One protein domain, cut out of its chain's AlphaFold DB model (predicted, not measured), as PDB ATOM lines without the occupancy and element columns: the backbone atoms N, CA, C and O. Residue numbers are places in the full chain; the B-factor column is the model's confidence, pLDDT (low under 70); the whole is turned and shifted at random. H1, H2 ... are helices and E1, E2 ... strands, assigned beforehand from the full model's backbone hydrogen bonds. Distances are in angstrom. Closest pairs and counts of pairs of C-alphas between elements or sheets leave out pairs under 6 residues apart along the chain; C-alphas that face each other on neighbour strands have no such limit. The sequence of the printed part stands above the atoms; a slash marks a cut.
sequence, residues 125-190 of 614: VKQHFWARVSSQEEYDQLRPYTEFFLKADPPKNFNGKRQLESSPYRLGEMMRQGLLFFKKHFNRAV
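AT A GLANCE: This is residues 125 to 190 of the 614 residues of the protein "Methyltransferase family protein" of Filimonas endophytica (UniProt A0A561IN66). A long two-stranded ribbon, E1 with E4, makes the length of the domain; where E1 ends and E4 begins lies a small head with the short hairpin E2 and E3 and three short helices, H1, H2 and H3. The four strands form one sheet, order E1 E4 E2 E3, all antiparallel, curled like part of a barrel. The 66 printed residues, of mixed class, hold in chain order E1, H1, E2, E3, H2, H3 and E4. The whole is compact, with a radius of gyration of the C-alphas of 12.0 A, and only just elongated, spanning 40 by 26 by 20 A.

HOW THE PARTS SIT: Start at E1, residues 125 to 132, antiparallel to E4, residues 180 to 189, where N 125 and O 188 are within hydrogen-bond range at 3.0 A. Next to E4 find E2, residues 148 to 150, with N 149 and O 181 at 2.8 A. E2 forms a hairpin with E3, residues 156 to 158, with N 148 and O 158 at 2.8 A. H1, residues 136 to 142, only grazes the sheet, as does H3, residues 171 to 177; their closest C-alphas, Gln 136 and Gly 172, are 7.1 A apart, close but not clearly touching. H2, residues 161 to 165, is on the sheet at a height of 7.6 A, only just over E3 with 3 C-alphas. E1, H1, E2 and E3, H2 H3, E4 are split strand-helix-strand units, each made of two strands of the sheet with helices between them along the chain and another strand between them in the sheet, E4 in the first and E2 in the second; both crossovers are right-handed. In H1, H2 and H3 every O i to N i+4 pair is within hydrogen-bond range.

IN THESE COORDINATES: Find C-alpha 125 at (-49.490, -4.588, 20.762); from there E1 runs 22.3 A. E4 runs 27.9 A to C-alpha 189 at (-46.667, 0.008, 24.334).

THE WHOLE: The printed part has no cut, and its links are tight. Mean pLDDT of the printed part is 74.4; look for values under 70 at residues 125 to 129, 153 to 155, 159 to 160 and 184 to 190.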
ATOM      1  N   VAL A 125     -48.829  -4.107  21.980       50.78
ATOM      2  CA  VAL A 125     -49.490  -4.588  20.762       50.78
ATOM      3  C   VAL A 125     -48.472  -4.561  19.631       50.78
ATOM      4  O   VAL A 125     -47.888  -3.522  19.313       50.78
ATOM      5  N   LYS A 126     -48.259  -5.722  19.002       53.09
ATOM      6  CA  LYS A 126     -47.412  -5.839  17.810       53.09
ATOM      7  C   LYS A 126     -48.121  -5.150  16.647       53.09
ATOM      8  O   LYS A 126     -49.023  -5.715  16.030       53.09
ATOM      9  N   GLN A 127     -47.714  -3.923  16.354       56.38
ATOM     10  CA  GLN A 127     -48.165  -3.187  15.183       56.38
ATOM     11  C   GLN A 127     -47.167  -3.363  14.038       56.38
ATOM     12  O   GLN A 127     -46.082  -3.938  14.189       56.38
ATOM     13  N   HIS A 128     -47.571  -2.933  12.850       68.69
ATOM     14  CA  HIS A 128     -46.687  -2.893  11.701       68.69
ATOM     15  C   HIS A 128     -47.010  -1.700  10.817       68.69
ATOM     16  O   HIS A 128     -48.133  -1.206  10.813       68.69
ATOM     17  N   PHE A 129     -46.024  -1.288  10.039       65.12
ATOM     18  CA  PHE A 129     -46.199  -0.345   8.946       65.12
ATOM     19  C   PHE A 129     -45.375  -0.802   7.745       65.12
ATOM     20  O   PHE A 129     -44.468  -1.628   7.872       65.12
ATOM     21  N   TRP A 130     -45.703  -0.273   6.573       75.19
ATOM     22  CA  TRP A 130     -44.949  -0.523   5.351       75.19
ATOM     23  C   TRP A 130     -43.866   0.544   5.207       75.19
ATOM     24  O   TRP A 130     -44.167   1.723   5.048       75.19
ATOM     25  N   ALA A 131     -42.604   0.131   5.280       70.12
ATOM     26  CA  ALA A 131     -41.446   1.000   5.096       70.12
ATOM     27  C   ALA A 131     -40.868   0.801   3.693       70.12
ATOM     28  O   ALA A 131     -40.817  -0.327   3.207       70.12
ATOM     29  N   ARG A 132     -40.451   1.878   3.023       84.56
ATOM     30  CA  ARG A 132     -39.869   1.787   1.677       84.56
ATOM     31  C   ARG A 132     -38.555   1.007   1.732       84.56
ATOM     32  O   ARG A 132     -37.735   1.244   2.611       84.56
ATOM     33  N   VAL A 133     -38.349   0.123   0.760       81.94
ATOM     34  CA  VAL A 133     -37.049  -0.510   0.535       81.94
ATOM     35  C   VAL A 133     -36.163   0.469  -0.233       81.94
ATOM     36  O   VAL A 133     -36.488   0.877  -1.352       81.94
ATOM     37  N   SER A 134     -35.063   0.869   0.388       75.50
ATOM     38  CA  SER A 134     -34.195   1.964  -0.052       75.50
ATOM     39  C   SER A 134     -33.032   1.477  -0.913       75.50
ATOM     40  O   SER A 134     -32.522   2.233  -1.740       75.50
ATOM     41  N   SER A 135     -32.617   0.216  -0.758       81.62
ATOM     42  CA  SER A 135     -31.527  -0.376  -1.538       81.62
ATOM     43  C   SER A 135     -31.685  -1.886  -1.739       81.62
ATOM     44  O   SER A 135     -32.443  -2.563  -1.041       81.62
ATOM     45  N   GLN A 136     -30.929  -2.423  -2.699       83.94
ATOM     46  CA  GLN A 136     -30.826  -3.866  -2.927       83.94
ATOM     47  C   GLN A 136     -30.213  -4.587  -1.712       83.94
ATOM     48  O   GLN A 136     -30.635  -5.684  -1.367       83.94
ATOM     49  N   GLU A 137     -29.266  -3.947  -1.029       83.38
ATOM     50  CA  GLU A 137     -28.640  -4.490   0.178       83.38
ATOM     51  C   GLU A 137     -29.638  -4.591   1.343       83.38
ATOM     52  O   GLU A 137     -29.722  -5.633   1.993       83.38
ATOM     53  N   GLU A 138     -30.462  -3.557   1.557       81.50
ATOM     54  CA  GLU A 138     -31.531  -3.570   2.566       81.50
ATOM     55  C   GLU A 138     -32.565  -4.663   2.260       81.50
ATOM     56  O   GLU A 138     -32.993  -5.399   3.151       81.50
ATOM     57  N   TYR A 139     -32.916  -4.833   0.983       85.50
ATOM     58  CA  TYR A 139     -33.766  -5.936   0.556       85.50
ATOM     59  C   TYR A 139     -33.175  -7.289   0.921       85.50
ATOM     60  O   TYR A 139     -33.860  -8.083   1.558       85.50
ATOM     61  N   ASP A 140     -31.927  -7.563   0.539       82.62
ATOM     62  CA  ASP A 140     -31.317  -8.876   0.741       82.62
ATOM     63  C   ASP A 140     -31.185  -9.242   2.229       82.62
ATOM     64  O   ASP A 140     -31.352 -10.414   2.581       82.62
ATOM     65  N   GLN A 141     -31.003  -8.249   3.106       80.44
ATOM     66  CA  GLN A 141     -31.011  -8.431   4.562       80.44
ATOM     67  C   GLN A 141     -32.407  -8.738   5.126       80.44
ATOM     68  O   GLN A 141     -32.550  -9.623   5.968       80.44
ATOM     69  N   LEU A 142     -33.448  -8.032   4.673       79.06
ATOM     70  CA  LEU A 142     -34.822  -8.167   5.190       79.06
ATOM     71  C   LEU A 142     -35.566  -9.378   4.623       79.06
ATOM     72  O   LEU A 142     -36.452  -9.958   5.251       79.06
ATOM     73  N   ARG A 143     -35.192  -9.759   3.411       76.50
ATOM     74  CA  ARG A 143     -35.788 -10.789   2.568       76.50
ATOM     75  C   ARG A 143     -36.094 -12.136   3.241       76.50
ATOM     76  O   ARG A 143     -37.101 -12.735   2.855       76.50
ATOM     77  N   PRO A 144     -35.285 -12.664   4.180       74.81
ATOM     78  CA  PRO A 144     -35.617 -13.901   4.890       74.81
ATOM     79  C   PRO A 144     -36.665 -13.728   6.000       74.81
ATOM     80  O   PRO A 144     -37.197 -14.730   6.475       74.81
ATOM     81  N   TYR A 145     -36.939 -12.494   6.431       70.00
ATOM     82  CA  TYR A 145     -37.569 -12.205   7.723       70.00
ATOM     83  C   TYR A 145     -38.877 -11.407   7.642       70.00
ATOM     84  O   TYR A 145     -39.555 -11.285   8.661       70.00
ATOM     85  N   THR A 146     -39.250 -10.857   6.480       76.12
ATOM     86  CA  THR A 146     -40.441 -10.000   6.359       76.12
ATOM     87  C   THR A 146     -41.234 -10.181   5.057       76.12
ATOM     88  O   THR A 146     -40.778 -10.798   4.092       76.12
ATOM     89  N   GLU A 147     -42.449  -9.633   5.059       83.19
ATOM     90  CA  GLU A 147     -43.346  -9.501   3.913       83.19
ATOM     91  C   GLU A 147     -43.005  -8.237   3.110       83.19
ATOM     92  O   GLU A 147     -42.517  -7.245   3.661       83.19
ATOM     93  N   PHE A 148     -43.320  -8.245   1.816       83.69
ATOM     94  CA  PHE A 148     -43.141  -7.107   0.916       83.69
ATOM     95  C   PHE A 148     -44.473  -6.651   0.318       83.69
ATOM     96  O   PHE A 148     -45.353  -7.460   0.027       83.69
ATOM     97  N   PHE A 149     -44.597  -5.350   0.097       84.62
ATOM     98  CA  PHE A 149     -45.745  -4.688  -0.508       84.62
ATOM     99  C   PHE A 149     -45.283  -3.925  -1.742       84.62
ATOM    100  O   PHE A 149     -44.269  -3.227  -1.705       84.62
ATOM    101  N   LEU A 150     -46.045  -4.047  -2.824       84.31
ATOM    102  CA  LEU A 150     -45.866  -3.254  -4.023       84.31
ATOM    103  C   LEU A 150     -47.028  -2.274  -4.175       84.31
ATOM    104  O   LEU A 150     -48.189  -2.677  -4.299       84.31
ATOM    105  N   LYS A 151     -46.687  -0.983  -4.212       78.88
ATOM    106  CA  LYS A 151     -47.615   0.111  -4.491       78.88
ATOM    107  C   LYS A 151     -47.961   0.117  -5.987       78.88
ATOM    108  O   LYS A 151     -47.322   0.809  -6.773       78.88
ATOM    109  N   ALA A 152     -48.945  -0.695  -6.358       74.38
ATOM    110  CA  ALA A 152     -49.539  -0.803  -7.691       74.38
ATOM    111  C   ALA A 152     -51.069  -0.660  -7.589       74.38
ATOM    112  O   ALA A 152     -51.597  -0.648  -6.477       74.38
ATOM    113  N   ASP A 153     -51.766  -0.564  -8.723       63.16
ATOM    114  CA  ASP A 153     -53.230  -0.580  -8.770       63.16
ATOM    115  C   ASP A 153     -53.725  -1.854  -9.490       63.16
ATOM    116  O   ASP A 153     -53.447  -2.017 -10.681       63.16
ATOM    117  N   PRO A 154     -54.368  -2.811  -8.788       61.91
ATOM    118  CA  PRO A 154     -54.559  -2.859  -7.337       61.91
ATOM    119  C   PRO A 154     -53.255  -3.202  -6.577       61.91
ATOM    120  O   PRO A 154     -52.333  -3.798  -7.155       61.91
ATOM    121  N   PRO A 155     -53.160  -2.890  -5.267       65.31
ATOM    122  CA  PRO A 155     -51.947  -3.131  -4.486       65.31
ATOM    123  C   PRO A 155     -51.633  -4.622  -4.339       65.31
ATOM    124  O   PRO A 155     -52.535  -5.444  -4.156       65.31
ATOM    125  N   LYS A 156     -50.345  -4.991  -4.378       80.00
ATOM    126  CA  LYS A 156     -49.917  -6.403  -4.353       80.00
ATOM    127  C   LYS A 156     -49.032  -6.714  -3.150       80.00
ATOM    128  O   LYS A 156     -48.009  -6.070  -2.940       80.00
ATOM    129  N   ASN A 157     -49.409  -7.744  -2.392       84.06
ATOM    130  CA  ASN A 157     -48.670  -8.234  -1.228       84.06
ATOM    131  C   ASN A 157     -47.903  -9.513  -1.567       84.06
ATOM    132  O   ASN A 157     -48.407 -10.385  -2.277       84.06
ATOM    133  N   PHE A 158     -46.708  -9.644  -1.006       80.19
ATOM    134  CA  PHE A 158     -45.817 -10.774  -1.213       80.19
ATOM    135  C   PHE A 158     -45.321 -11.294   0.133       80.19
ATOM    136  O   PHE A 158     -44.665 -10.580   0.890       80.19
ATOM    137  N   ASN A 159     -45.572 -12.571   0.415       64.69
ATOM    138  CA  ASN A 159     -45.246 -13.182   1.711       64.69
ATOM    139  C   ASN A 159     -43.740 -13.466   1.911       64.69
ATOM    140  O   ASN A 159     -43.345 -14.005   2.940       64.69
ATOM    141  N   GLY A 160     -42.892 -13.154   0.924       63.28
ATOM    142  CA  GLY A 160     -41.434 -13.291   1.005       63.28
ATOM    143  C   GLY A 160     -40.752 -13.424  -0.364       63.28
ATOM    144  O   GLY A 160     -41.419 -13.430  -1.403       63.28
ATOM    145  N   LYS A 161     -39.413 -13.579  -0.350       75.00
ATOM    146  CA  LYS A 161     -38.488 -13.730  -1.507       75.00
ATOM    147  C   LYS A 161     -39.138 -14.271  -2.786       75.00
ATOM    148  O   LYS A 161     -39.127 -13.608  -3.816       75.00
ATOM    149  N   ARG A 162     -39.666 -15.497  -2.717       77.50
ATOM    150  CA  ARG A 162     -39.996 -16.291  -3.911       77.50
ATOM    151  C   ARG A 162     -41.135 -15.691  -4.715       77.50
ATOM    152  O   ARG A 162     -41.065 -15.711  -5.931       77.50
ATOM    153  N   GLN A 163     -42.154 -15.169  -4.040       77.50
ATOM    154  CA  GLN A 163     -43.366 -14.691  -4.699       77.50
ATOM    155  C   GLN A 163     -43.131 -13.356  -5.413       77.50
ATOM    156  O   GLN A 163     -43.706 -13.109  -6.468       77.50
ATOM    157  N   LEU A 164     -42.281 -12.504  -4.832       82.69
ATOM    158  CA  LEU A 164     -41.927 -11.217  -5.418       82.69
ATOM    159  C   LEU A 164     -40.946 -11.385  -6.586       82.69
ATOM    160  O   LEU A 164     -41.133 -10.764  -7.625       82.69
ATOM    161  N   GLU A 165     -39.939 -12.251  -6.459       83.12
ATOM    162  CA  GLU A 165     -38.969 -12.494  -7.539       83.12
ATOM    163  C   GLU A 165     -39.542 -13.284  -8.716       83.12
ATOM    164  O   GLU A 165     -39.063 -13.135  -9.833       83.12
ATOM    165  N   SER A 166     -40.566 -14.111  -8.488       80.31
ATOM    166  CA  SER A 166     -41.292 -14.792  -9.563       80.31
ATOM    167  C   SER A 166     -42.365 -13.915 -10.213       80.31
ATOM    168  O   SER A 166     -43.112 -14.396 -11.061       80.31
ATOM    169  N   SER A 167     -42.523 -12.670  -9.760       77.62
ATOM    170  CA  SER A 167     -43.505 -11.742 -10.315       77.62
ATOM    171  C   SER A 167     -42.962 -11.078 -11.589       77.62
ATOM    172  O   SER A 167     -41.746 -10.993 -11.765       77.62
ATOM    173  N   PRO A 168     -43.829 -10.553 -12.473       77.94
ATOM    174  CA  PRO A 168     -43.377  -9.815 -13.656       77.94
ATOM    175  C   PRO A 168     -42.674  -8.484 -13.314       77.94
ATOM    176  O   PRO A 168     -42.148  -7.819 -14.204       77.94
ATOM    177  N   TYR A 169     -42.649  -8.074 -12.039       79.31
ATOM    178  CA  TYR A 169     -42.076  -6.804 -11.604       79.31
ATOM    179  C   TYR A 169     -40.559  -6.898 -11.429       79.31
ATOM    180  O   TYR A 169     -40.047  -7.676 -10.622       79.31
ATOM    181  N   ARG A 170     -39.812  -6.042 -12.136       83.44
ATOM    182  CA  ARG A 170     -38.355  -5.947 -11.973       83.44
ATOM    183  C   ARG A 170     -38.016  -5.252 -10.656       83.44
ATOM    184  O   ARG A 170     -38.152  -4.038 -10.527       83.44
ATOM    185  N   LEU A 171     -37.521  -6.018  -9.685       78.75
ATOM    186  CA  LEU A 171     -37.266  -5.569  -8.312       78.75
ATOM    187  C   LEU A 171     -36.447  -4.264  -8.225       78.75
ATOM    188  O   LEU A 171     -36.856  -3.309  -7.563       78.75
ATOM    189  N   GLY A 172     -35.335  -4.195  -8.962       78.94
ATOM    190  CA  GLY A 172     -34.476  -3.009  -8.989       78.94
ATOM    191  C   GLY A 172     -35.151  -1.770  -9.589       78.94
ATOM    192  O   GLY A 172     -34.778  -0.650  -9.261       78.94
ATOM    193  N   GLU A 173     -36.158  -1.941 -10.444       80.62
ATOM    194  CA  GLU A 173     -36.955  -0.837 -10.984       80.62
ATOM    195  C   GLU A 173     -37.983  -0.339  -9.966       80.62
ATOM    196  O   GLU A 173     -38.083   0.865  -9.738       80.62
ATOM    197  N   MET A 174     -38.656  -1.258  -9.270       82.69
ATOM    198  CA  MET A 174     -39.624  -0.929  -8.218       82.69
ATOM    199  C   MET A 174     -38.971  -0.195  -7.038       82.69
ATOM    200  O   MET A 174     -39.551   0.744  -6.498       82.69
ATOM    201  N   MET A 175     -37.743  -0.567  -6.663       82.06
ATOM    202  CA  MET A 175     -36.960   0.154  -5.646       82.06
ATOM    203  C   MET A 175     -36.606   1.577  -6.098       82.06
ATOM    204  O   MET A 175     -36.824   2.539  -5.352       82.06
ATOM    205  N   ARG A 176     -36.119   1.731  -7.342       78.44
ATOM    206  CA  ARG A 176     -35.786   3.045  -7.927       78.44
ATOM    207  C   ARG A 176     -37.006   3.964  -7.990       78.44
ATOM    208  O   ARG A 176     -36.901   5.126  -7.615       78.44
ATOM    209  N   GLN A 177     -38.156   3.433  -8.399       82.31
ATOM    210  CA  GLN A 177     -39.426   4.166  -8.459       82.31
ATOM    211  C   GLN A 177     -40.075   4.372  -7.079       82.31
ATOM    212  O   GLN A 177     -41.033   5.127  -6.956       82.31
ATOM    213  N   GLY A 178     -39.559   3.730  -6.026       81.62
ATOM    214  CA  GLY A 178     -40.081   3.858  -4.664       81.62
ATOM    215  C   GLY A 178     -41.418   3.176  -4.425       81.62
ATOM    216  O   GLY A 178     -42.180   3.595  -3.560       81.62
ATOM    217  N   LEU A 179     -41.692   2.127  -5.194       86.44
ATOM    218  CA  LEU A 179     -42.939   1.375  -5.150       86.44
ATOM    219  C   LEU A 179     -42.842   0.120  -4.279       86.44
ATOM    220  O   LEU A 179     -43.872  -0.468  -3.963       86.44
ATOM    221  N   LEU A 180     -41.632  -0.290  -3.886       85.81
ATOM    222  CA  LEU A 180     -41.407  -1.465  -3.049       85.81
ATOM    223  C   LEU A 180     -41.282  -1.092  -1.568       85.81
ATOM    224  O   LEU A 180     -40.448  -0.269  -1.190       85.81
ATOM    225  N   PHE A 181     -42.068  -1.763  -0.731       86.06
ATOM    226  CA  PHE A 181     -42.065  -1.611   0.718       86.06
ATOM    227  C   PHE A 181     -41.923  -2.969   1.404       86.06
ATOM    228  O   PHE A 181     -42.230  -4.008   0.824       86.06
ATOM    229  N   PHE A 182     -41.491  -2.962   2.659       78.69
ATOM    230  CA  PHE A 182     -41.409  -4.127   3.525       78.69
ATOM    231  C   PHE A 182     -42.182  -3.896   4.820       78.69
ATOM    232  O   PHE A 182     -42.344  -2.760   5.275       78.69
ATOM    233  N   LYS A 183     -42.673  -4.978   5.420       75.94
ATOM    234  CA  LYS A 183     -43.465  -4.915   6.644       75.94
ATOM    235  C   LYS A 183     -42.535  -4.762   7.840       75.94
ATOM    236  O   LYS A 183     -41.806  -5.683   8.209       75.94
ATOM    237  N   LYS A 184     -42.530  -3.591   8.459       69.62
ATOM    238  CA  LYS A 184     -41.745  -3.338   9.663       69.62
ATOM    239  C   LYS A 184     -42.643  -3.481  10.876       69.62
ATOM    240  O   LYS A 184     -43.622  -2.754  11.017       69.62
ATOM    241  N   HIS A 185     -42.310  -4.430  11.741       56.59
ATOM    242  CA  HIS A 185     -42.990  -4.598  13.015       56.59
ATOM    243  C   HIS A 185     -42.378  -3.682  14.064       56.59
ATOM    244  O   HIS A 185     -41.158  -3.526  14.133       56.59
ATOM    245  N   PHE A 186     -43.230  -3.116  14.904       53.38
ATOM    246  CA  PHE A 186     -42.811  -2.458  16.127       53.38
ATOM    247  C   PHE A 186     -43.794  -2.813  17.235       53.38
ATOM    248  O   PHE A 186     -44.979  -3.064  16.999       53.38
ATOM    249  N   ASN A 187     -43.272  -2.872  18.449       48.25
ATOM    250  CA  ASN A 187     -44.092  -3.043  19.629       48.25
ATOM    251  C   ASN A 187     -44.485  -1.645  20.076       48.25
ATOM    252  O   ASN A 187     -43.628  -0.886  20.526       48.25
ATOM    253  N   ARG A 188     -45.757  -1.292  19.906       47.34
ATOM    254  CA  ARG A 188     -46.299  -0.112  20.569       47.34
ATOM    255  C   ARG A 188     -46.633  -0.552  21.987       47.34
ATOM    256  O   ARG A 188     -47.329  -1.561  22.139       47.34
ATOM    257  N   ALA A 189     -46.106   0.142  22.997       45.56
ATOM    258  CA  ALA A 189     -46.667   0.008  24.334       45.56
ATOM    259  C   ALA A 189     -48.171   0.260  24.200       45.56
ATOM    260  O   ALA A 189     -48.591   1.118  23.418       45.56
ATOM    261  N   VAL A 190     -48.984  -0.527  24.887       46.75
ATOM    262  CA  VAL A 190     -50.350  -0.127  25.183       46.75
ATOM    263  C   VAL A 190     -50.179   1.062  26.120       46.75
ATOM    264  O   VAL A 190     -50.182   0.909  27.333       46.75
TER     265      VAL A 190